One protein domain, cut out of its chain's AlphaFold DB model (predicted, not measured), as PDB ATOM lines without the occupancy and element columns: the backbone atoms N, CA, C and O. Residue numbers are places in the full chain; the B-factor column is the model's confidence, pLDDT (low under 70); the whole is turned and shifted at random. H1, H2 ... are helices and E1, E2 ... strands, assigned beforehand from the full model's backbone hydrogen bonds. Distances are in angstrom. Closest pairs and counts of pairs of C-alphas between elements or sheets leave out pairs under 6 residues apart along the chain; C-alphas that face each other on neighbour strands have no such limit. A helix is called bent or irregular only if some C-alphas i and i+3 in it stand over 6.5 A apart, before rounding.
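AT A GLANCE: This is residues 9 to 164 of the 164 residues of the protein "LLM class flavin-dependent oxidoreductase" of Alphaproteobacteria bacterium (UniProt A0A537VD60). A small parallel sheet of three strands has helices on both sides, making three layers, with H2 on one face and H6 on the other. H5 is also on H2's face and H7 stands up from the opposite face; H4 packs on H2 away from the sheet, with H3 beyond, while H1 lies off the sheet and runs outward to the end of the whole near Gly 26. The printed part has 156 residues, with seven named helices and three named strands in the order H1 E1 H2 H3 H4 H5 E2 H6 E3 H7, and its class is mostly helix. The sheet's order is E2 E1 E3. The whole is compact, with a radius of gyration of the C-alphas of 16.1 A and spans of 47 by 40 by 23 A.

HOW THE PARTS SIT: H1, residues 9 to 24, touches no helix and is not on the sheet; it is close to but not clearly touching H5, residues 108 to 115, the closest C-alphas being those of Asn 10 and Arg 114, 7.9 A apart. The inner strand E1, residues 35 to 42, bends by 58 degrees at residue 39, and its pairing is staggered: residues 35 to 39 pair with E3, residues 138 to 142, and residues 39 to 42 with E2, residues 116 to 119. E1 and E3 are parallel at 48 degrees, with N 36 and O 138 within hydrogen-bond range at 2.9 A. E1 and E2 are parallel at 18 degrees, with N 117 and O 39 within hydrogen-bond range at 2.8 A. The sheet is only just strongly twisted, its C-alphas lying up to 4.2 A off the best plane. H2, residues 46 to 65, is the hub and has a kink of 48 degrees near residue 56. It is on the sheet at a height of 8.0 A, over E2 and E1, and runs along the strands, at 7 degrees to E1 on the local plane. Its residues 58 to 62 only just touch residues 83 to 87 of H3, residues 77 to 89, with 3 pairs of C-alphas within 8 A; the closest are those of Gly 62 and Arg 87, 6.3 A apart. Its residues 51 to 58 touch H4, residues 96 to 104, about perpendicular at 83 degrees, closest at the C-alphas of Gly 54 and Ile 99, 4.7 A apart. Its residues 53 to 61 touch H5 at a steep tilt of 64 degrees, the same way, closest at the C-alphas of Leu 57 and Leu 111, 6.2 A apart. H5 is on the same face of the sheet as H2, over none of the strands. E1, these four helices and E2 make a strand-helix-strand unit, two parallel neighbour strands with helices between. H6, residues 121 to 133, is on the sheet over E1 at a height of 8.6 A and runs along the strands. E2, H6 and E3 make a split strand-helix-strand unit, with E1 between its strands and a right-handed crossover. H7, residues 149 to 159, is over E1 on the opposite face from H2; the closest C-alphas of E1 and H7 are those of Cys 42 and Thr 152, 4.6 A apart. Residues 121 to 125 of H6 touch H7, closest at the C-alphas of Pro 121 and His 159, 6.1 A apart. Every O i to N i+4 pair is within hydrogen-bond range in H1, H4, H5, H6 and H7, against 12 of 16 in H2 and 7 of 9 in H3.

IN THESE COORDINATES: H1 begins at C-alpha 9, (160.545, 198.856, 108.097), and is 22.7 A long. E1 is 19.9 A long, and H2, the longest helix by residues, is 25.5 A. H3, 19.7 A, is only just irregular: C-alphas 78 and 81 are 6.9 A apart. H4 is 12.1 A, H5 10.2 A, E2 9.7 A, H6 18.1 A and E3 13.3 A. H7, 15.5 A, ends at C-alpha 159, (163.939, 181.420, 88.492).

THE WHOLE: The two C-alphas farthest apart are those of Gly 26 and Asp 45, at 49.0 A. The printed part has no cut and ends at residue 164, the chain's last. The link from H2 to H3, 11 residues, is long. The mean pLDDT of the printed part is 91.5, and residues 29 to 30 are under 70.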
ATOM      1  N   ASP A   9     160.946 197.603 107.460       88.88
ATOM      2  CA  ASP A   9     160.545 198.856 108.097       88.88
ATOM      3  C   ASP A   9     159.898 199.821 107.100       88.88
ATOM      4  O   ASP A   9     158.880 200.434 107.394       88.88
ATOM      5  N   ASN A  10     160.429 199.893 105.880       89.56
ATOM      6  CA  ASN A  10     159.923 200.786 104.846       89.56
ATOM      7  C   ASN A  10     158.539 200.368 104.341       89.56
ATOM      8  O   ASN A  10     157.669 201.223 104.168       89.56
ATOM      9  N   ILE A  11     158.309 199.070 104.150       90.62
ATOM     10  CA  ILE A  11     156.996 198.561 103.744       90.62
ATOM     11  C   ILE A  11     155.965 198.843 104.839       90.62
ATOM     12  O   ILE A  11     154.892 199.374 104.537       90.62
ATOM     13  N   ARG A  12     156.300 198.573 106.107       88.75
ATOM     14  CA  ARG A  12     155.430 198.888 107.248       88.75
ATOM     15  C   ARG A  12     155.082 200.375 107.294       88.75
ATOM     16  O   ARG A  12     153.903 200.711 107.367       88.75
ATOM     17  N   ASP A  13     156.076 201.253 107.197       88.31
ATOM     18  CA  ASP A  13     155.862 202.700 107.260       88.31
ATOM     19  C   ASP A  13     154.986 203.185 106.090       88.31
ATOM     20  O   ASP A  13     154.052 203.962 106.295       88.31
ATOM     21  N   SER A  14     155.213 202.666 104.873       88.19
ATOM     22  CA  SER A  14     154.373 202.990 103.710       88.19
ATOM     23  C   SER A  14     152.906 202.610 103.927       88.19
ATOM     24  O   SER A  14     152.017 203.412 103.641       88.19
ATOM     25  N   ARG A  15     152.644 201.429 104.504       88.38
ATOM     26  CA  ARG A  15     151.290 200.956 104.820       88.38
ATOM     27  C   ARG A  15     150.621 201.815 105.885       88.38
ATOM     28  O   ARG A  15     149.478 202.212 105.689       88.38
ATOM     29  N   THR A  16     151.331 202.159 106.958       88.75
ATOM     30  CA  THR A  16     150.808 203.038 108.017       88.75
ATOM     31  C   THR A  16     150.383 204.394 107.454       88.75
ATOM     32  O   THR A  16     149.289 204.873 107.751       88.75
ATOM     33  N   HIS A  17     151.208 205.003 106.598       87.31
ATOM     34  CA  HIS A  17     150.872 206.289 105.983       87.31
ATOM     35  C   HIS A  17     149.684 206.204 105.023       87.31
ATOM     36  O   HIS A  17     148.855 207.112 104.999       87.31
ATOM     37  N   ILE A  18     149.590 205.126 104.239       88.12
ATOM     38  CA  ILE A  18     148.467 204.915 103.321       88.12
ATOM     39  C   ILE A  18     147.170 204.678 104.100       88.12
ATOM     40  O   ILE A  18     146.165 205.303 103.776       88.12
ATOM     41  N   ALA A  19     147.201 203.861 105.157       87.69
ATOM     42  CA  ALA A  19     146.045 203.611 106.014       87.69
ATOM     43  C   ALA A  19     145.536 204.900 106.680       87.69
ATOM     44  O   ALA A  19     144.349 205.201 106.592       87.69
ATOM     45  N   ALA A  20     146.436 205.713 107.247       87.88
ATOM     46  CA  ALA A  20     146.072 207.004 107.832       87.88
ATOM     47  C   ALA A  20     145.466 207.968 106.792       87.88
ATOM     48  O   ALA A  20     144.514 208.690 107.082       87.88
ATOM     49  N   GLY A  21     145.995 207.968 105.563       88.25
ATOM     50  CA  GLY A  21     145.442 208.756 104.461       88.25
ATOM     51  C   GLY A  21     144.061 208.273 104.003       88.25
ATOM     52  O   GLY A  21     143.198 209.098 103.710       88.25
ATOM     53  N   ALA A  22     143.840 206.956 103.959       87.75
ATOM     54  CA  ALA A  22     142.552 206.359 103.615       87.75
ATOM     55  C   ALA A  22     141.484 206.684 104.670       87.75
ATOM     56  O   ALA A  22     140.403 207.152 104.312       87.75
ATOM     57  N   GLU A  23     141.820 206.537 105.954       88.25
ATOM     58  CA  GLU A  23     140.939 206.869 107.078       88.25
ATOM     59  C   GLU A  23     140.540 208.350 107.063       88.25
ATOM     60  O   GLU A  23     139.353 208.674 107.110       88.25
ATOM     61  N   ALA A  24     141.510 209.256 106.891       88.88
ATOM     62  CA  ALA A  24     141.246 210.692 106.790       88.88
ATOM     63  C   ALA A  24     140.346 211.060 105.592       88.88
ATOM     64  O   ALA A  24     139.665 212.084 105.621       88.88
ATOM     65  N   ALA A  25     140.330 210.227 104.548       88.81
ATOM     66  CA  ALA A  25     139.475 210.377 103.375       88.81
ATOM     67  C   ALA A  25     138.132 209.624 103.486       88.81
ATOM     68  O   ALA A  25     137.368 209.618 102.521       88.81
ATOM     69  N   GLY A  26     137.842 208.972 104.619       88.44
ATOM     70  CA  GLY A  26     136.627 208.175 104.814       88.44
ATOM     71  C   GLY A  26     136.557 206.925 103.931       88.44
ATOM     72  O   GLY A  26     135.463 206.456 103.622       88.44
ATOM     73  N   ARG A  27     137.706 206.406 103.483       83.81
ATOM     74  CA  ARG A  27     137.812 205.190 102.667       83.81
ATOM     75  C   ARG A  27     138.270 204.015 103.521       83.81
ATOM     76  O   ARG A  27     139.106 204.178 104.408       83.81
ATOM     77  N   ALA A  28     137.765 202.825 103.213       76.06
ATOM     78  CA  ALA A  28     138.314 201.599 103.770       76.06
ATOM     79  C   ALA A  28     139.718 201.356 103.181       76.06
ATOM     80  O   ALA A  28     139.963 201.592 101.994       76.06
ATOM     81  N   GLY A  29     140.677 200.986 104.032       65.75
ATOM     82  CA  GLY A  29     142.088 200.862 103.643       65.75
ATOM     83  C   GLY A  29     142.391 199.672 102.722       65.75
ATOM     84  O   GLY A  29     143.462 199.633 102.122       65.75
ATOM     85  N   ASP A  30     141.463 198.725 102.606       69.44
ATOM     86  CA  ASP A  30     141.530 197.514 101.783       69.44
ATOM     87  C   ASP A  30     141.230 197.755 100.293       69.44
ATOM     88  O   ASP A  30     141.652 196.967  99.451       69.44
ATOM     89  N   ASP A  31     140.619 198.887  99.941       74.25
ATOM     90  CA  ASP A  31     140.365 199.289  98.547       74.25
ATOM     91  C   ASP A  31     141.612 199.841  97.817       74.25
ATOM     92  O   ASP A  31     141.512 200.392  96.714       74.25
ATOM     93  N   MET A  32     142.799 199.785  98.433       77.12
ATOM     94  CA  MET A  32     144.015 200.401  97.901       77.12
ATOM     95  C   MET A  32     145.107 199.382  97.594       77.12
ATOM     96  O   MET A  32     145.688 198.761  98.477       77.12
ATOM     97  N   GLU A  33     145.477 199.302  96.319       85.38
ATOM     98  CA  GLU A  33     146.613 198.501  95.879       85.38
ATOM     99  C   GLU A  33     147.924 199.270  96.070       85.38
ATOM    100  O   GLU A  33     148.126 200.350  95.505       85.38
ATOM    101  N   ILE A  34     148.850 198.694  96.837       86.12
ATOM    102  CA  ILE A  34     150.150 199.308  97.112       86.12
ATOM    103  C   ILE A  34     151.215 198.647  96.242       86.12
ATOM    104  O   ILE A  34     151.532 197.469  96.404       86.12
ATOM    105  N   TRP A  35     151.805 199.433  95.345       89.69
ATOM    106  CA  TRP A  35     152.890 198.999  94.469       89.69
ATOM    107  C   TRP A  35     154.231 199.539  94.967       89.69
ATOM    108  O   TRP A  35     154.437 200.754  95.024       89.69
ATOM    109  N   GLN A  36     155.161 198.642  95.302       90.19
ATOM    110  CA  GLN A  36     156.530 199.015  95.659       90.19
ATOM    111  C   GLN A  36     157.385 199.078  94.393       90.19
ATOM    112  O   GLN A  36     157.443 198.115  93.629       90.19
ATOM    113  N   ILE A  37     158.047 200.214  94.161       90.75
ATOM    114  CA  ILE A  37     158.905 200.408  92.984       90.75
ATOM    115  C   ILE A  37     160.358 200.163  93.382       90.75
ATOM    116  O   ILE A  37     160.832 200.743  94.363       90.75
ATOM    117  N   ALA A  38     161.065 199.354  92.597       94.25
ATOM    118  CA  ALA A  38     162.483 199.068  92.784       94.25
ATOM    119  C   ALA A  38     163.189 198.850  91.439       94.25
ATOM    120  O   ALA A  38     162.554 198.544  90.430       94.25
ATOM    121  N   ALA A  39     164.509 199.009  91.419       95.44
ATOM    122  CA  ALA A  39     165.335 198.567  90.301       95.44
ATOM    123  C   ALA A  39     165.445 197.039  90.286       95.44
ATOM    124  O   ALA A  39     165.467 196.412  91.344       95.44
ATOM    125  N   LEU A  40     165.558 196.451  89.101       96.88
ATOM    126  CA  LEU A  40     165.847 195.036  88.921       96.88
ATOM    127  C   LEU A  40     167.054 194.867  87.997       96.88
ATOM    128  O   LEU A  40     167.074 195.430  86.905       96.88
ATOM    129  N   ASP A  41     168.022 194.064  88.436       96.75
ATOM    130  CA  ASP A  41     169.108 193.548  87.597       96.75
ATOM    131  C   ASP A  41     169.422 192.109  88.024       96.75
ATOM    132  O   ASP A  41     170.073 191.870  89.043       96.75
ATOM    133  N   CYS A  42     168.869 191.150  87.282       97.31
ATOM    134  CA  CYS A  42     169.097 189.727  87.493       97.31
ATOM    135  C   CYS A  42     170.057 189.238  86.411       97.31
ATOM    136  O   CYS A  42     169.752 189.342  85.222       97.31
ATOM    137  N   ASN A  43     171.217 188.733  86.814       96.81
ATOM    138  CA  ASN A  43     172.280 188.345  85.894       96.81
ATOM    139  C   ASN A  43     173.009 187.108  86.420       96.81
ATOM    140  O   ASN A  43     173.181 186.983  87.626       96.81
ATOM    141  N   GLU A  44     173.468 186.198  85.562       96.62
ATOM    142  CA  GLU A  44     174.283 185.070  86.025       96.62
ATOM    143  C   GLU A  44     175.569 185.529  86.747       96.62
ATOM    144  O   GLU A  44     175.984 184.900  87.724       96.62
ATOM    145  N   ASP A  45     176.156 186.655  86.326       96.38
ATOM    146  CA  ASP A  45     177.238 187.345  87.027       96.38
ATOM    147  C   ASP A  45     176.674 188.316  88.081       96.38
ATOM    148  O   ASP A  45     176.219 189.433  87.803       96.38
ATOM    149  N   ARG A  46     176.750 187.873  89.339       94.19
ATOM    150  CA  ARG A  46     176.317 188.630  90.517       94.19
ATOM    151  C   ARG A  46     176.965 190.011  90.608       94.19
ATOM    152  O   ARG A  46     176.292 190.973  90.988       94.19
ATOM    153  N   ASP A  47     178.258 190.108  90.329       92.38
ATOM    154  CA  ASP A  47     179.008 191.342  90.538       92.38
ATOM    155  C   ASP A  47     178.745 192.329  89.400       92.38
ATOM    156  O   ASP A  47     178.624 193.530  89.655       92.38
ATOM    157  N   ALA A  48     178.536 191.840  88.173       92.44
ATOM    158  CA  ALA A  48     178.081 192.669  87.060       92.44
ATOM    159  C   ALA A  48     176.750 193.371  87.385       92.44
ATOM    160  O   ALA A  48     176.673 194.601  87.308       92.44
ATOM    161  N   ALA A  49     175.736 192.620  87.834       93.38
ATOM    162  CA  ALA A  49     174.436 193.181  88.220       93.38
ATOM    163  C   ALA A  49     174.550 194.215  89.352       93.38
ATOM    164  O   ALA A  49     173.986 195.311  89.282       93.38
ATOM    165  N   ARG A  50     175.317 193.898  90.405       90.69
ATOM    166  CA  ARG A  50     175.524 194.813  91.540       90.69
ATOM    167  C   ARG A  50     176.247 196.092  91.122       90.69
ATOM    168  O   ARG A  50     175.864 197.175  91.556       90.69
ATOM    169  N   ASN A  51     177.257 196.002  90.267       88.06
ATOM    170  CA  ASN A  51     177.967 197.187  89.794       88.06
ATOM    171  C   ASN A  51     177.048 198.082  88.959       88.06
ATOM    172  O   ASN A  51     176.994 199.294  89.171       88.06
ATOM    173  N   LYS A  52     176.267 197.484  88.059       89.06
ATOM    174  CA  LYS A  52     175.409 198.222  87.135       89.06
ATOM    175  C   LYS A  52     174.231 198.911  87.821       89.06
ATOM    176  O   LYS A  52     173.958 200.081  87.529       89.06
ATOM    177  N   VAL A  53     173.571 198.238  88.770       90.75
ATOM    178  CA  VAL A  53     172.385 198.784  89.452       90.75
ATOM    179  C   VAL A  53     172.690 200.082  90.207       90.75
ATOM    180  O   VAL A  53     171.798 200.914  90.372       90.75
ATOM    181  N   GLY A  54     173.951 200.309  90.603       86.38
ATOM    182  CA  GLY A  54     174.394 201.526  91.287       86.38
ATOM    183  C   GLY A  54     173.967 202.815  90.578       86.38
ATOM    184  O   GLY A  54     173.496 203.743  91.231       86.38
ATOM    185  N   ALA A  55     174.007 202.855  89.242       85.75
ATOM    186  CA  ALA A  55     173.569 204.028  88.483       85.75
ATOM    187  C   ALA A  55     172.072 204.330  88.692       85.75
ATOM    188  O   ALA A  55     171.674 205.489  88.825       85.75
ATOM    189  N   MET A  56     171.236 203.289  88.778       90.31
ATOM    190  CA  MET A  56     169.804 203.428  89.056       90.31
ATOM    191  C   MET A  56     169.540 203.778  90.526       90.31
ATOM    192  O   MET A  56     168.622 204.543  90.821       90.31
ATOM    193  N   LEU A  57     170.354 203.270  91.454       92.62
ATOM    194  CA  LEU A  57     170.218 203.575  92.880       92.62
ATOM    195  C   LEU A  57     170.378 205.072  93.171       92.62
ATOM    196  O   LEU A  57     169.661 205.588  94.026       92.62
ATOM    197  N   ALA A  58     171.248 205.787  92.449       91.00
ATOM    198  CA  ALA A  58     171.433 207.227  92.657       91.00
ATOM    199  C   ALA A  58     170.170 208.009  92.285       91.00
ATOM    200  O   ALA A  58     169.694 208.857  93.044       91.00
ATOM    201  N   PHE A  59     169.589 207.654  91.139       89.56
ATOM    202  CA  PHE A  59     168.327 208.207  90.670       89.56
ATOM    203  C   PHE A  59     167.181 207.895  91.645       89.56
ATOM    204  O   PHE A  59     166.473 208.801  92.095       89.56
ATOM    205  N   LEU A  60     167.024 206.620  92.023       90.62
ATOM    206  CA  LEU A  60     165.958 206.180  92.922       90.62
ATOM    207  C   LEU A  60     166.107 206.755  94.332       90.62
ATOM    208  O   LEU A  60     165.092 207.029  94.963       90.62
ATOM    209  N   ALA A  61     167.321 206.993  94.828       92.25
ATOM    210  CA  ALA A  61     167.520 207.658  96.113       92.25
ATOM    211  C   ALA A  61     166.900 209.063  96.100       92.25
ATOM    212  O   ALA A  61     166.112 209.401  96.984       92.25
ATOM    213  N   GLY A  62     167.166 209.858  95.061       88.56
ATOM    214  CA  GLY A  62     166.563 211.184  94.919       88.56
ATOM    215  C   GLY A  62     165.045 211.143  94.708       88.56
ATOM    216  O   GLY A  62     164.336 212.012  95.210       88.56
ATOM    217  N   TYR A  63     164.542 210.143  93.985       87.19
ATOM    218  CA  TYR A  63     163.124 210.034  93.635       87.19
ATOM    219  C   TYR A  63     162.253 209.447  94.759       87.19
ATOM    220  O   TYR A  63     161.174 209.960  95.050       87.19
ATOM    221  N   VAL A  64     162.726 208.377  95.406       88.06
ATOM    222  CA  VAL A  64     162.008 207.649  96.459       88.06
ATOM    223  C   VAL A  64     162.315 208.228  97.830       88.06
ATOM    224  O   VAL A  64     161.397 208.390  98.619       88.06
ATOM    225  N   ILE A  65     163.565 208.543  98.165       91.31
ATOM    226  CA  ILE A  65     163.898 209.041  99.511       91.31
ATOM    227  C   ILE A  65     163.753 210.565  99.556       91.31
ATOM    228  O   ILE A  65     163.091 211.082 100.456       91.31
ATOM    229  N   GLY A  66     164.295 211.257  98.553       89.12
ATOM    230  CA  GLY A  66     164.329 212.716  98.502       89.12
ATOM    231  C   GLY A  66     165.414 213.314  99.400       89.12
ATOM    232  O   GLY A  66     166.342 212.632  99.824       89.12
ATOM    233  N   ASP A  67     165.301 214.613  99.665       89.12
ATOM    234  CA  ASP A  67     166.261 215.417 100.437       89.12
ATOM    235  C   ASP A  67     165.648 216.097 101.668       89.12
ATOM    236  O   ASP A  67     166.332 216.801 102.409       89.12
ATOM    237  N   LYS A  68     164.356 215.870 101.908       87.75
ATOM    238  CA  LYS A  68     163.604 216.430 103.030       87.75
ATOM    239  C   LYS A  68     163.080 215.314 103.915       87.75
ATOM    240  O   LYS A  68     162.702 214.253 103.425       87.75
ATOM    241  N   HIS A  69     163.006 215.602 105.210       88.81
ATOM    242  CA  HIS A  69     162.410 214.727 106.217       88.81
ATOM    243  C   HIS A  69     162.995 213.303 106.233       88.81
ATOM    244  O   HIS A  69     162.271 212.317 106.358       88.81
ATOM    245  N   LEU A  70     164.316 213.171 106.068       91.94
ATOM    246  CA  LEU A  70     164.994 211.870 106.001       91.94
ATOM    247  C   LEU A  70     164.695 211.000 107.235       91.94
ATOM    248  O   LEU A  70     164.567 209.782 107.129       91.94
ATOM    249  N   GLU A  71     164.527 211.629 108.394       90.38
ATOM    250  CA  GLU A  71     164.108 211.003 109.640       90.38
ATOM    251  C   GLU A  71     162.730 210.338 109.541       90.38
ATOM    252  O   GLU A  71     162.607 209.161 109.876       90.38
ATOM    253  N   THR A  72     161.718 211.026 109.005       85.81
ATOM    254  CA  THR A  72     160.366 210.456 108.848       85.81
ATOM    255  C   THR A  72     160.285 209.477 107.676       85.81
ATOM    256  O   THR A  72     159.361 208.673 107.592       85.81
ATOM    257  N   ARG A  73     161.285 209.489 106.786       87.44
ATOM    258  CA  ARG A  73     161.482 208.493 105.719       87.44
ATOM    259  C   ARG A  73     162.290 207.276 106.182       87.44
ATOM    260  O   ARG A  73     162.698 206.470 105.336       87.44
ATOM    261  N   GLY A  74     162.551 207.139 107.484       87.94
ATOM    262  CA  GLY A  74     163.216 205.975 108.071       87.94
ATOM    263  C   GLY A  74     164.687 205.842 107.671       87.94
ATOM    264  O   GLY A  74     165.209 204.732 107.589       87.94
ATOM    265  N   VAL A  75     165.357 206.954 107.345       93.12
ATOM    266  CA  VAL A  75     166.790 206.962 107.028       93.12
ATOM    267  C   VAL A  75     167.607 206.958 108.331       93.12
ATOM    268  O   VAL A  75     167.458 207.888 109.142       93.12
ATOM    269  N   PRO A  76     168.507 205.971 108.528       93.81
ATOM    270  CA  PRO A  76     169.419 205.944 109.669       93.81
ATOM    271  C   PRO A  76     170.273 207.210 109.741       93.81
ATOM    272  O   PRO A  76     170.767 207.680 108.718       93.81
ATOM    273  N   GLU A  77     170.475 207.744 110.947       95.50
ATOM    274  CA  GLU A  77     171.206 208.999 111.169       95.50
ATOM    275  C   GLU A  77     172.578 209.063 110.466       95.50
ATOM    276  O   GLU A  77     172.801 210.045 109.752       95.50
ATOM    277  N   PRO A  78     173.439 208.022 110.519       96.69
ATOM    278  CA  PRO A  78     174.747 208.063 109.858       96.69
ATOM    279  C   PRO A  78     174.677 208.193 108.331       96.69
ATOM    280  O   PRO A  78     175.636 208.632 107.704       96.69
ATOM    281  N   LEU A  79     173.546 207.826 107.718       96.94
ATOM    282  CA  LEU A  79     173.359 207.828 106.264       96.94
ATOM    283  C   LEU A  79     172.699 209.109 105.745       96.94
ATOM    284  O   LEU A  79     172.640 209.316 104.534       96.94
ATOM    285  N   ARG A  80     172.224 209.994 106.634       96.25
ATOM    286  CA  ARG A  80     171.530 211.232 106.240       96.25
ATOM    287  C   ARG A  80     172.465 212.211 105.538       96.25
ATOM    288  O   ARG A  80     172.145 212.666 104.446       96.25
ATOM    289  N   ALA A  81     173.626 212.503 106.128       96.88
ATOM    290  CA  ALA A  81     174.604 213.403 105.514       96.88
ATOM    291  C   ALA A  81     175.149 212.853 104.176       96.88
ATOM    292  O   ALA A  81     175.113 213.595 103.193       96.88
ATOM    293  N   PRO A  82     175.535 211.563 104.068       97.25
ATOM    294  CA  PRO A  82     175.868 210.954 102.781       97.25
ATOM    295  C   PRO A  82     174.758 211.070 101.725       97.25
ATOM    296  O   PRO A  82     175.046 211.379 100.574       97.25
ATOM    297  N   LEU A  83     173.482 210.880 102.085       96.06
ATOM    298  CA  LEU A  83     172.366 211.023 101.136       96.06
ATOM    299  C   LEU A  83     172.176 212.457 100.636       96.06
ATOM    300  O   LEU A  83     171.903 212.663  99.453       96.06
ATOM    301  N   LEU A  84     172.330 213.447 101.516       95.94
ATOM    302  CA  LEU A  84     172.286 214.856 101.121       95.94
ATOM    303  C   LEU A  84     173.447 215.201 100.183       95.94
ATOM    304  O   LEU A  84     173.256 215.917  99.199       95.94
ATOM    305  N   GLU A  85     174.629 214.639 100.436       96.31
ATOM    306  CA  GLU A  85     175.790 214.829  99.571       96.31
ATOM    307  C   GLU A  85     175.617 214.152  98.206       96.31
ATOM    308  O   GLU A  85     175.914 214.761  97.175       96.31
ATOM    309  N   LEU A  86     175.045 212.941  98.176       94.75
ATOM    310  CA  LEU A  86     174.631 212.284  96.937       94.75
ATOM    311  C   LEU A  86     173.693 213.201  96.151       94.75
ATOM    312  O   LEU A  86     173.943 213.461  94.980       94.75
ATOM    313  N   ARG A  87     172.655 213.758  96.789       91.94
ATOM    314  CA  ARG A  87     171.704 214.662  96.124       91.94
ATOM    315  C   ARG A  87     172.379 215.905  95.548       91.94
ATOM    316  O   ARG A  87     172.014 216.333  94.456       91.94
ATOM    317  N   ARG A  88     173.340 216.478  96.274       92.75
ATOM    318  CA  ARG A  88     174.076 217.680  95.865       92.75
ATOM    319  C   ARG A  88     174.974 217.429  94.650       92.75
ATOM    320  O   ARG A  88     175.124 218.321  93.819       92.75
ATOM    321  N   ARG A  89     175.595 216.246  94.568       92.06
ATOM    322  CA  ARG A  89     176.566 215.875  93.519       92.06
ATOM    323  C   ARG A  89     175.963 215.099  92.351       92.06
ATOM    324  O   ARG A  89     176.614 214.994  91.313       92.06
ATOM    325  N   TYR A  90     174.764 214.551  92.519       86.75
ATOM    326  CA  TYR A  90     174.103 213.719  91.521       86.75
ATOM    327  C   TYR A  90     173.906 214.458  90.193       86.75
ATOM    328  O   TYR A  90     173.427 215.593  90.150       86.75
ATOM    329  N   SER A  91     174.232 213.773  89.098       77.31
ATOM    330  CA  SER A  91     173.960 214.216  87.732       77.31
ATOM    331  C   SER A  91     172.706 213.519  87.217       77.31
ATOM    332  O   SER A  91     172.538 212.324  87.408       77.31
ATOM    333  N   THR A  92     171.842 214.207  86.469       75.38
ATOM    334  CA  THR A  92     170.636 213.592  85.872       75.38
ATOM    335  C   THR A  92     170.930 212.586  84.752       75.38
ATOM    336  O   THR A  92     170.004 212.107  84.098       75.38
ATOM    337  N   ARG A  93     172.206 212.270  84.501       76.00
ATOM    338  CA  ARG A  93     172.664 211.298  83.507       76.00
ATOM    339  C   ARG A  93     173.256 210.082  84.226       76.00
ATOM    340  O   ARG A  93     174.432 210.152  84.580       76.00
ATOM    341  N   PRO A  94     172.477 208.996  84.397       74.25
ATOM    342  CA  PRO A  94     172.944 207.780  85.047       74.25
ATOM    343  C   PRO A  94     174.206 207.225  84.387       74.25
ATOM    344  O   PRO A  94     174.256 207.077  83.164       74.25
ATOM    345  N   GLY A  95     175.207 206.867  85.187       83.56
ATOM    346  CA  GLY A  95     176.382 206.160  84.682       83.56
ATOM    347  C   GLY A  95     177.454 205.874  85.727       83.56
ATOM    348  O   GLY A  95     177.221 205.929  86.932       83.56
ATOM    349  N   GLU A  96     178.665 205.598  85.243       86.56
ATOM    350  CA  GLU A  96     179.844 205.247  86.052       86.56
ATOM    351  C   GLU A  96     180.171 206.259  87.159       86.56
ATOM    352  O   GLU A  96     180.662 205.895  88.225       86.56
ATOM    353  N   ALA A  97     179.904 207.545  86.921       88.44
ATOM    354  CA  ALA A  97     180.125 208.581  87.925       88.44
ATOM    355  C   ALA A  97     179.196 208.418  89.138       88.44
ATOM    356  O   ALA A  97     179.649 208.594  90.267       88.44
ATOM    357  N   ASP A  98     177.936 208.035  88.921       88.12
ATOM    358  CA  ASP A  98     176.958 207.834  89.992       88.12
ATOM    359  C   ASP A  98     177.244 206.556  90.783       88.12
ATOM    360  O   ASP A  98     177.122 206.545  92.008       88.12
ATOM    361  N   ILE A  99     177.685 205.498  90.091       90.06
ATOM    362  CA  ILE A  99     178.126 204.247  90.722       90.06
ATOM    363  C   ILE A  99     179.276 204.543  91.689       90.06
ATOM    364  O   ILE A  99     179.187 204.218  92.876       90.06
ATOM    365  N   ARG A 100     180.319 205.232  91.205       91.44
ATOM    366  CA  ARG A 100     181.462 205.635  92.036       91.44
ATOM    367  C   ARG A 100     181.044 206.530  93.196       91.44
ATOM    368  O   ARG A 100     181.519 206.326  94.304       91.44
ATOM    369  N   LEU A 101     180.142 207.483  92.963       93.31
ATOM    370  CA  LEU A 101     179.658 208.392  93.999       93.31
ATOM    371  C   LEU A 101     178.925 207.651  95.126       93.31
ATOM    372  O   LEU A 101     179.161 207.922  96.300       93.31
ATOM    373  N   ILE A 102     178.057 206.691  94.797       93.81
ATOM    374  CA  ILE A 102     177.364 205.877  95.805       93.81
ATOM    375  C   ILE A 102     178.347 205.049  96.630       93.81
ATOM    376  O   ILE A 102     178.173 204.929  97.845       93.81
ATOM    377  N   GLN A 103     179.356 204.467  95.980       93.94
ATOM    378  CA  GLN A 103     180.392 203.687  96.653       93.94
ATOM    379  C   GLN A 103     181.250 204.576  97.564       93.94
ATOM    380  O   GLN A 103     181.432 204.243  98.731       93.94
ATOM    381  N   GLU A 104     181.704 205.729  97.062       95.38
ATOM    382  CA  GLU A 104     182.472 206.738  97.807       95.38
ATOM    383  C   GLU A 104     181.740 207.181  99.081       95.38
ATOM    384  O   GLU A 104     182.345 207.308 100.141       95.38
ATOM    385  N   LEU A 105     180.422 207.371  98.991       96.50
ATOM    386  CA  LEU A 105     179.578 207.803 100.106       96.50
ATOM    387  C   LEU A 105     179.130 206.654 101.026       96.50
ATOM    388  O   LEU A 105     178.381 206.893 101.972       96.50
ATOM    389  N   GLY A 106     179.543 205.409 100.757       96.25
ATOM    390  CA  GLY A 106     179.162 204.237 101.554       96.25
ATOM    391  C   GLY A 106     177.666 203.904 101.497       96.25
ATOM    392  O   GLY A 106     177.123 203.295 102.415       96.25
ATOM    393  N   LEU A 107     176.974 204.320 100.433       96.38
ATOM    394  CA  LEU A 107     175.517 204.210 100.316       96.38
ATOM    395  C   LEU A 107     175.044 202.923  99.637       96.38
ATOM    396  O   LEU A 107     173.853 202.614  99.696       96.38
ATOM    397  N   PHE A 108     175.944 202.182  98.986       94.50
ATOM    398  CA  PHE A 108     175.568 201.083  98.096       94.50
ATOM    399  C   PHE A 108     174.712 200.015  98.785       94.50
ATOM    400  O   PHE A 108     173.614 199.712  98.321       94.50
ATOM    401  N   ASP A 109     175.173 199.453  99.904       93.38
ATOM    402  CA  ASP A 109     174.471 198.342 100.557       93.38
ATOM    403  C   ASP A 109     173.113 198.769 101.123       93.38
ATOM    404  O   ASP A 109     172.120 198.046 101.024       93.38
ATOM    405  N   TYR A 110     173.037 199.988 101.656       94.94
ATOM    406  CA  TYR A 110     171.782 200.547 102.138       94.94
ATOM    407  C   TYR A 110     170.778 200.776 101.000       94.94
ATOM    408  O   TYR A 110     169.624 200.354 101.105       94.94
ATOM    409  N   LEU A 111     171.206 201.431  99.916       95.19
ATOM    410  CA  LEU A 111     170.335 201.745  98.785       95.19
ATOM    411  C   LEU A 111     169.940 200.490  98.012       95.19
ATOM    412  O   LEU A 111     168.772 200.361  97.660       95.19
ATOM    413  N   SER A 112     170.860 199.549  97.794       94.31
ATOM    414  CA  SER A 112     170.567 198.301  97.080       94.31
ATOM    415  C   SER A 112     169.512 197.476  97.814       94.31
ATOM    416  O   SER A 112     168.513 197.100  97.207       94.31
ATOM    417  N   ARG A 113     169.643 197.303  99.137       93.31
ATOM    418  CA  ARG A 113     168.642 196.602  99.959       93.31
ATOM    419  C   ARG A 113     167.278 197.294  99.957       93.31
ATOM    420  O   ARG A 113     166.245 196.637 100.061       93.31
ATOM    421  N   ARG A 114     167.262 198.628  99.915       94.25
ATOM    422  CA  ARG A 114     166.031 199.422 100.024       94.25
ATOM    423  C   ARG A 114     165.327 199.618  98.681       94.25
ATOM    424  O   ARG A 114     164.104 199.710  98.666       94.25
ATOM    425  N   LEU A 115     166.065 199.722  97.580       95.12
ATOM    426  CA  LEU A 115     165.564 200.240  96.300       95.12
ATOM    427  C   LEU A 115     165.824 199.308  95.112       95.12
ATOM    428  O   LEU A 115     165.524 199.697  93.984       95.12
ATOM    429  N   SER A 116     166.370 198.109  95.322       96.25
ATOM    430  CA  SER A 116     166.602 197.163  94.232       96.25
ATOM    431  C   SER A 116     166.373 195.709  94.620       96.25
ATOM    432  O   SER A 116     166.422 195.351  95.793       96.25
ATOM    433  N   ILE A 117     166.173 194.890  93.594       97.00
ATOM    434  CA  ILE A 117     166.408 193.453  93.600       97.00
ATOM    435  C   ILE A 117     167.547 193.214  92.608       97.00
ATOM    436  O   ILE A 117     167.383 193.475  91.418       97.00
ATOM    437  N   CYS A 118     168.724 192.801  93.074       96.75
ATOM    438  CA  CYS A 118     169.876 192.653  92.181       96.75
ATOM    439  C   CYS A 118     170.831 191.526  92.571       96.75
ATOM    440  O   CYS A 118     170.968 191.186  93.749       96.75
ATOM    441  N   GLY A 119     171.529 190.990  91.572       96.81
ATOM    442  CA  GLY A 119     172.520 189.928  91.721       96.81
ATOM    443  C   GLY A 119     172.183 188.724  90.852       96.81
ATOM    444  O   GLY A 119     171.523 188.850  89.819       96.81
ATOM    445  N   ASN A 120     172.613 187.546  91.295       97.69
ATOM    446  CA  ASN A 120     172.271 186.308  90.603       97.69
ATOM    447  C   ASN A 120     170.817 185.866  90.872       97.69
ATOM    448  O   ASN A 120     170.140 186.452  91.727       97.69
ATOM    449  N   PRO A 121     170.288 184.849  90.165       98.00
ATOM    450  CA  PRO A 121     168.911 184.397  90.377       98.00
ATOM    451  C   PRO A 121     168.588 184.003  91.827       98.00
ATOM    452  O   PRO A 121     167.460 184.192  92.281       98.00
ATOM    453  N   GLN A 122     169.570 183.493  92.575       97.88
ATOM    454  CA  GLN A 122     169.399 183.106  93.979       97.88
ATOM    455  C   GLN A 122     169.318 184.341  94.884       97.88
ATOM    456  O   GLN A 122     168.433 184.409  95.738       97.88
ATOM    457  N   ASP A 123     170.177 185.340  94.656       97.62
ATOM    458  CA  ASP A 123     170.126 186.636  95.340       97.62
ATOM    459  C   ASP A 123     168.778 187.327  95.096       97.62
ATOM    460  O   ASP A 123     168.142 187.815  96.034       97.62
ATOM    461  N   CYS A 124     168.323 187.337  93.839       97.75
ATOM    462  CA  CYS A 124     167.069 187.969  93.443       97.75
ATOM    463  C   CYS A 124     165.861 187.279  94.084       97.75
ATOM    464  O   CYS A 124     164.970 187.958  94.595       97.75
ATOM    465  N   LEU A 125     165.852 185.941  94.121       98.06
ATOM    466  CA  LEU A 125     164.820 185.173  94.814       98.06
ATOM    467  C   LEU A 125     164.797 185.486  96.312       98.06
ATOM    468  O   LEU A 125     163.732 185.759  96.861       98.06
ATOM    469  N   ALA A 126     165.957 185.480  96.972       97.62
ATOM    470  CA  ALA A 126     166.048 185.764  98.401       97.62
ATOM    471  C   ALA A 126     165.536 187.176  98.734       97.62
ATOM    472  O   ALA A 126     164.772 187.353  99.683       97.62
ATOM    473  N   GLN A 127     165.904 188.174  97.929       97.12
ATOM    474  CA  GLN A 127     165.451 189.558  98.097       97.12
ATOM    475  C   GLN A 127     163.944 189.709  97.846       97.12
ATOM    476  O   GLN A 127     163.260 190.379  98.619       97.12
ATOM    477  N   ALA A 128     163.402 189.049  96.819       96.62
ATOM    478  CA  ALA A 128     161.971 189.075  96.530       96.62
ATOM    479  C   ALA A 128     161.143 188.372  97.622       96.62
ATOM    480  O   ALA A 128     160.117 188.899  98.053       96.62
ATOM    481  N   LEU A 129     161.618 187.232  98.139       96.62
ATOM    482  CA  LEU A 129     161.005 186.551  99.283       96.62
ATOM    483  C   LEU A 129     161.061 187.410 100.549       96.62
ATOM    484  O   LEU A 129     160.077 187.470 101.281       96.62
ATOM    485  N   ALA A 130     162.171 188.111 100.794       96.00
ATOM    486  CA  ALA A 130     162.282 189.041 101.912       96.00
ATOM    487  C   ALA A 130     161.287 190.207 101.785       96.00
ATOM    488  O   ALA A 130     160.621 190.546 102.763       96.00
ATOM    489  N   ALA A 131     161.125 190.775 100.585       95.00
ATOM    490  CA  ALA A 131     160.125 191.808 100.323       95.00
ATOM    491  C   ALA A 131     158.694 191.281 100.539       95.00
ATOM    492  O   ALA A 131     157.886 191.938 101.196       95.00
ATOM    493  N   LYS A 132     158.385 190.066 100.062       94.75
ATOM    494  CA  LYS A 132     157.089 189.408 100.293       94.75
ATOM    495  C   LYS A 132     156.831 189.170 101.783       94.75
ATOM    496  O   LYS A 132     155.761 189.513 102.279       94.75
ATOM    497  N   ALA A 133     157.810 188.638 102.516       95.00
ATOM    498  CA  ALA A 133     157.720 188.412 103.961       95.00
ATOM    499  C   ALA A 133     157.541 189.720 104.749       95.00
ATOM    500  O   ALA A 133     156.859 189.746 105.770       95.00
ATOM    501  N   ALA A 134     158.103 190.820 104.247       92.69
ATOM    502  CA  ALA A 134     157.882 192.165 104.763       92.69
ATOM    503  C   ALA A 134     156.488 192.744 104.443       92.69
ATOM    504  O   ALA A 134     156.130 193.799 104.969       92.69
ATOM    505  N   GLY A 135     155.693 192.072 103.606       92.25
ATOM    506  CA  GLY A 135     154.343 192.483 103.230       92.25
ATOM    507  C   GLY A 135     154.248 193.216 101.894       92.25
ATOM    508  O   GLY A 135     153.244 193.880 101.652       92.25
ATOM    509  N   ALA A 136     155.255 193.138 101.019       92.31
ATOM    510  CA  ALA A 136     155.085 193.586  99.639       92.31
ATOM    511  C   ALA A 136     154.082 192.670  98.924       92.31
ATOM    512  O   ALA A 136     154.331 191.478  98.758       92.31
ATOM    513  N   GLU A 137     152.964 193.237  98.479       89.44
ATOM    514  CA  GLU A 137     151.961 192.515  97.687       89.44
ATOM    515  C   GLU A 137     152.225 192.637  96.189       89.44
ATOM    516  O   GLU A 137     152.002 191.690  95.438       89.44
ATOM    517  N   ARG A 138     152.700 193.808  95.745       90.75
ATOM    518  CA  ARG A 138     152.957 194.097  94.333       90.75
ATOM    519  C   ARG A 138     154.259 194.848  94.150       90.75
ATOM    520  O   ARG A 138     154.556 195.800  94.875       90.75
ATOM    521  N   LEU A 139     155.010 194.421  93.144       91.88
ATOM    522  CA  LEU A 139     156.289 195.001  92.763       91.88
ATOM    523  C   LEU A 139     156.182 195.588  91.358       91.88
ATOM    524  O   LEU A 139     155.690 194.940  90.438       91.88
ATOM    525  N   MET A 140     156.680 196.808  91.196       92.56
ATOM    526  CA  MET A 140     156.928 197.422  89.898       92.56
ATOM    527  C   MET A 140     158.438 197.557  89.733       92.56
ATOM    528  O   MET A 140     159.084 198.358  90.408       92.56
ATOM    529  N   LEU A 141     159.006 196.734  88.856       94.00
ATOM    530  CA  LEU A 141     160.449 196.602  88.707       94.00
ATOM    531  C   LEU A 141     160.921 197.322  87.445       94.00
ATOM    532  O   LEU A 141     160.465 197.017  86.345       94.00
ATOM    533  N   THR A 142     161.828 198.286  87.603       92.31
ATOM    534  CA  THR A 142     162.463 198.962  86.465       92.31
ATOM    535  C   THR A 142     163.748 198.250  86.065       92.31
ATOM    536  O   THR A 142     164.616 198.013  86.902       92.31
ATOM    537  N   VAL A 143     163.871 197.934  84.775       93.31
ATOM    538  CA  VAL A 143     165.018 197.220  84.185       93.31
ATOM    539  C   VAL A 143     165.822 198.093  83.219       93.31
ATOM    540  O   VAL A 143     166.768 197.625  82.601       93.31
ATOM    541  N   SER A 144     165.481 199.380  83.074       85.44
ATOM    542  CA  SER A 144     166.006 200.247  82.004       85.44
ATOM    543  C   SER A 144     167.523 200.466  82.030       85.44
ATOM    544  O   SER A 144     168.088 200.884  81.024       85.44
ATOM    545  N   LEU A 145     168.173 200.230  83.172       86.19
ATOM    546  CA  LEU A 145     169.630 200.305  83.317       86.19
ATOM    547  C   LEU A 145     170.254 198.972  83.736       86.19
ATOM    548  O   LEU A 145     171.426 198.977  84.099       86.19
ATOM    549  N   ALA A 146     169.503 197.869  83.696       91.06
ATOM    550  CA  ALA A 146     170.061 196.545  83.943       91.06
ATOM    551  C   ALA A 146     171.190 196.237  82.944       91.06
ATOM    552  O   ALA A 146     171.227 196.805  81.845       91.06
ATOM    553  N   CYS A 147     172.102 195.337  83.313       91.44
ATOM    554  CA  CYS A 147     173.175 194.860  82.437       91.44
ATOM    555  C   CYS A 147     172.640 194.400  81.076       91.44
ATOM    556  O   CYS A 147     173.172 194.785  80.036       91.44
ATOM    557  N   ASP A 148     171.562 193.621  81.116       94.12
ATOM    558  CA  ASP A 148     170.803 193.164  79.961       94.12
ATOM    559  C   ASP A 148     169.312 193.144  80.349       94.12
ATOM    560  O   ASP A 148     168.868 192.224  81.039       94.12
ATOM    561  N   PRO A 149     168.527 194.165  79.954       94.31
ATOM    562  CA  PRO A 149     167.130 194.280  80.361       94.31
ATOM    563  C   PRO A 149     166.256 193.102  79.929       94.31
ATOM    564  O   PRO A 149     165.321 192.750  80.646       94.31
ATOM    565  N   VAL A 150     166.541 192.492  78.774       96.06
ATOM    566  CA  VAL A 150     165.765 191.350  78.273       96.06
ATOM    567  C   VAL A 150     166.123 190.117  79.088       96.06
ATOM    568  O   VAL A 150     165.240 189.498  79.684       96.06
ATOM    569  N   ARG A 151     167.422 189.817  79.204       96.31
ATOM    570  CA  ARG A 151     167.894 188.645  79.946       96.31
ATOM    571  C   ARG A 151     167.530 188.708  81.427       96.31
ATOM    572  O   ARG A 151     167.156 187.693  82.007       96.31
ATOM    573  N   THR A 152     167.565 189.894  82.033       97.25
ATOM    574  CA  THR A 152     167.100 190.115  83.407       97.25
ATOM    575  C   THR A 152     165.646 189.691  83.595       97.25
ATOM    576  O   THR A 152     165.333 189.030  84.586       97.25
ATOM    577  N   VAL A 153     164.753 190.047  82.666       96.88
ATOM    578  CA  VAL A 153     163.333 189.673  82.755       96.88
ATOM    579  C   VAL A 153     163.154 188.167  82.573       96.88
ATOM    580  O   VAL A 153     162.390 187.564  83.324       96.88
ATOM    581  N   GLU A 154     163.881 187.551  81.638       97.56
ATOM    582  CA  GLU A 154     163.862 186.097  81.434       97.56
ATOM    583  C   GLU A 154     164.308 185.339  82.688       97.56
ATOM    584  O   GLU A 154     163.555 184.519  83.210       97.56
ATOM    585  N   LEU A 155     165.494 185.654  83.220       97.69
ATOM    586  CA  LEU A 155     166.055 184.997  84.404       97.69
ATOM    587  C   LEU A 155     165.159 185.169  85.629       97.69
ATOM    588  O   LEU A 155     164.934 184.221  86.386       97.69
ATOM    589  N   PHE A 156     164.626 186.376  85.830       97.50
ATOM    590  CA  PHE A 156     163.707 186.639  86.929       97.50
ATOM    591  C   PHE A 156     162.394 185.861  86.756       97.50
ATOM    592  O   PHE A 156     161.889 185.267  87.712       97.50
ATOM    593  N   GLY A 157     161.859 185.810  85.533       97.12
ATOM    594  CA  GLY A 157     160.650 185.064  85.195       97.12
ATOM    595  C   GLY A 157     160.802 183.547  85.310       97.12
ATOM    596  O   GLY A 157     159.864 182.877  85.727       97.12
ATOM    597  N   GLU A 158     161.976 183.004  84.999       97.88
ATOM    598  CA  GLU A 158     162.254 181.568  85.071       97.88
ATOM    599  C   GLU A 158     162.563 181.112  86.504       97.88
ATOM    600  O   GLU A 158     162.095 180.068  86.965       97.88
ATOM    601  N   HIS A 159     163.364 181.887  87.235       97.62
ATOM    602  CA  HIS A 159     163.939 181.420  88.492       97.62
ATOM    603  C   HIS A 159     163.299 182.023  89.738       97.62
ATOM    604  O   HIS A 159     163.351 181.374  90.791       97.62
ATOM    605  N   VAL A 160     162.697 183.210  89.643       96.88
ATOM    606  CA  VAL A 160     162.140 183.924  90.798       96.88
ATOM    607  C   VAL A 160     160.619 183.828  90.831       96.88
ATOM    608  O   VAL A 160     160.085 183.269  91.787       96.88
ATOM    609  N   LEU A 161     159.925 184.305  89.792       94.75
ATOM    610  CA  LEU A 161     158.456 184.378  89.779       94.75
ATOM    611  C   LEU A 161     157.739 183.055  90.110       94.75
ATOM    612  O   LEU A 161     156.794 183.107  90.891       94.75
ATOM    613  N   PRO A 162     158.171 181.869  89.630       96.62
ATOM    614  CA  PRO A 162     157.478 180.611  89.925       96.62
ATOM    615  C   PRO A 162     157.567 180.172  91.395       96.62
ATOM    616  O   PRO A 162     156.947 179.181  91.774       96.62
ATOM    617  N   LYS A 163     158.386 180.852  92.205       95.50
ATOM    618  CA  LYS A 163     158.627 180.552  93.625       95.50
ATOM    619  C   LYS A 163     158.097 181.640  94.569       95.50
ATOM    620  O   LYS A 163     158.255 181.495  95.783       95.50
ATOM    621  N   LEU A 164     157.528 182.724  94.032       88.25
ATOM    622  CA  LEU A 164     156.880 183.800  94.789       88.25
ATOM    623  C   LEU A 164     155.397 183.511  94.966       88.25
ATOM    624  O   LEU A 164     154.905 183.874  96.054       88.25
TER     625      LEU A 164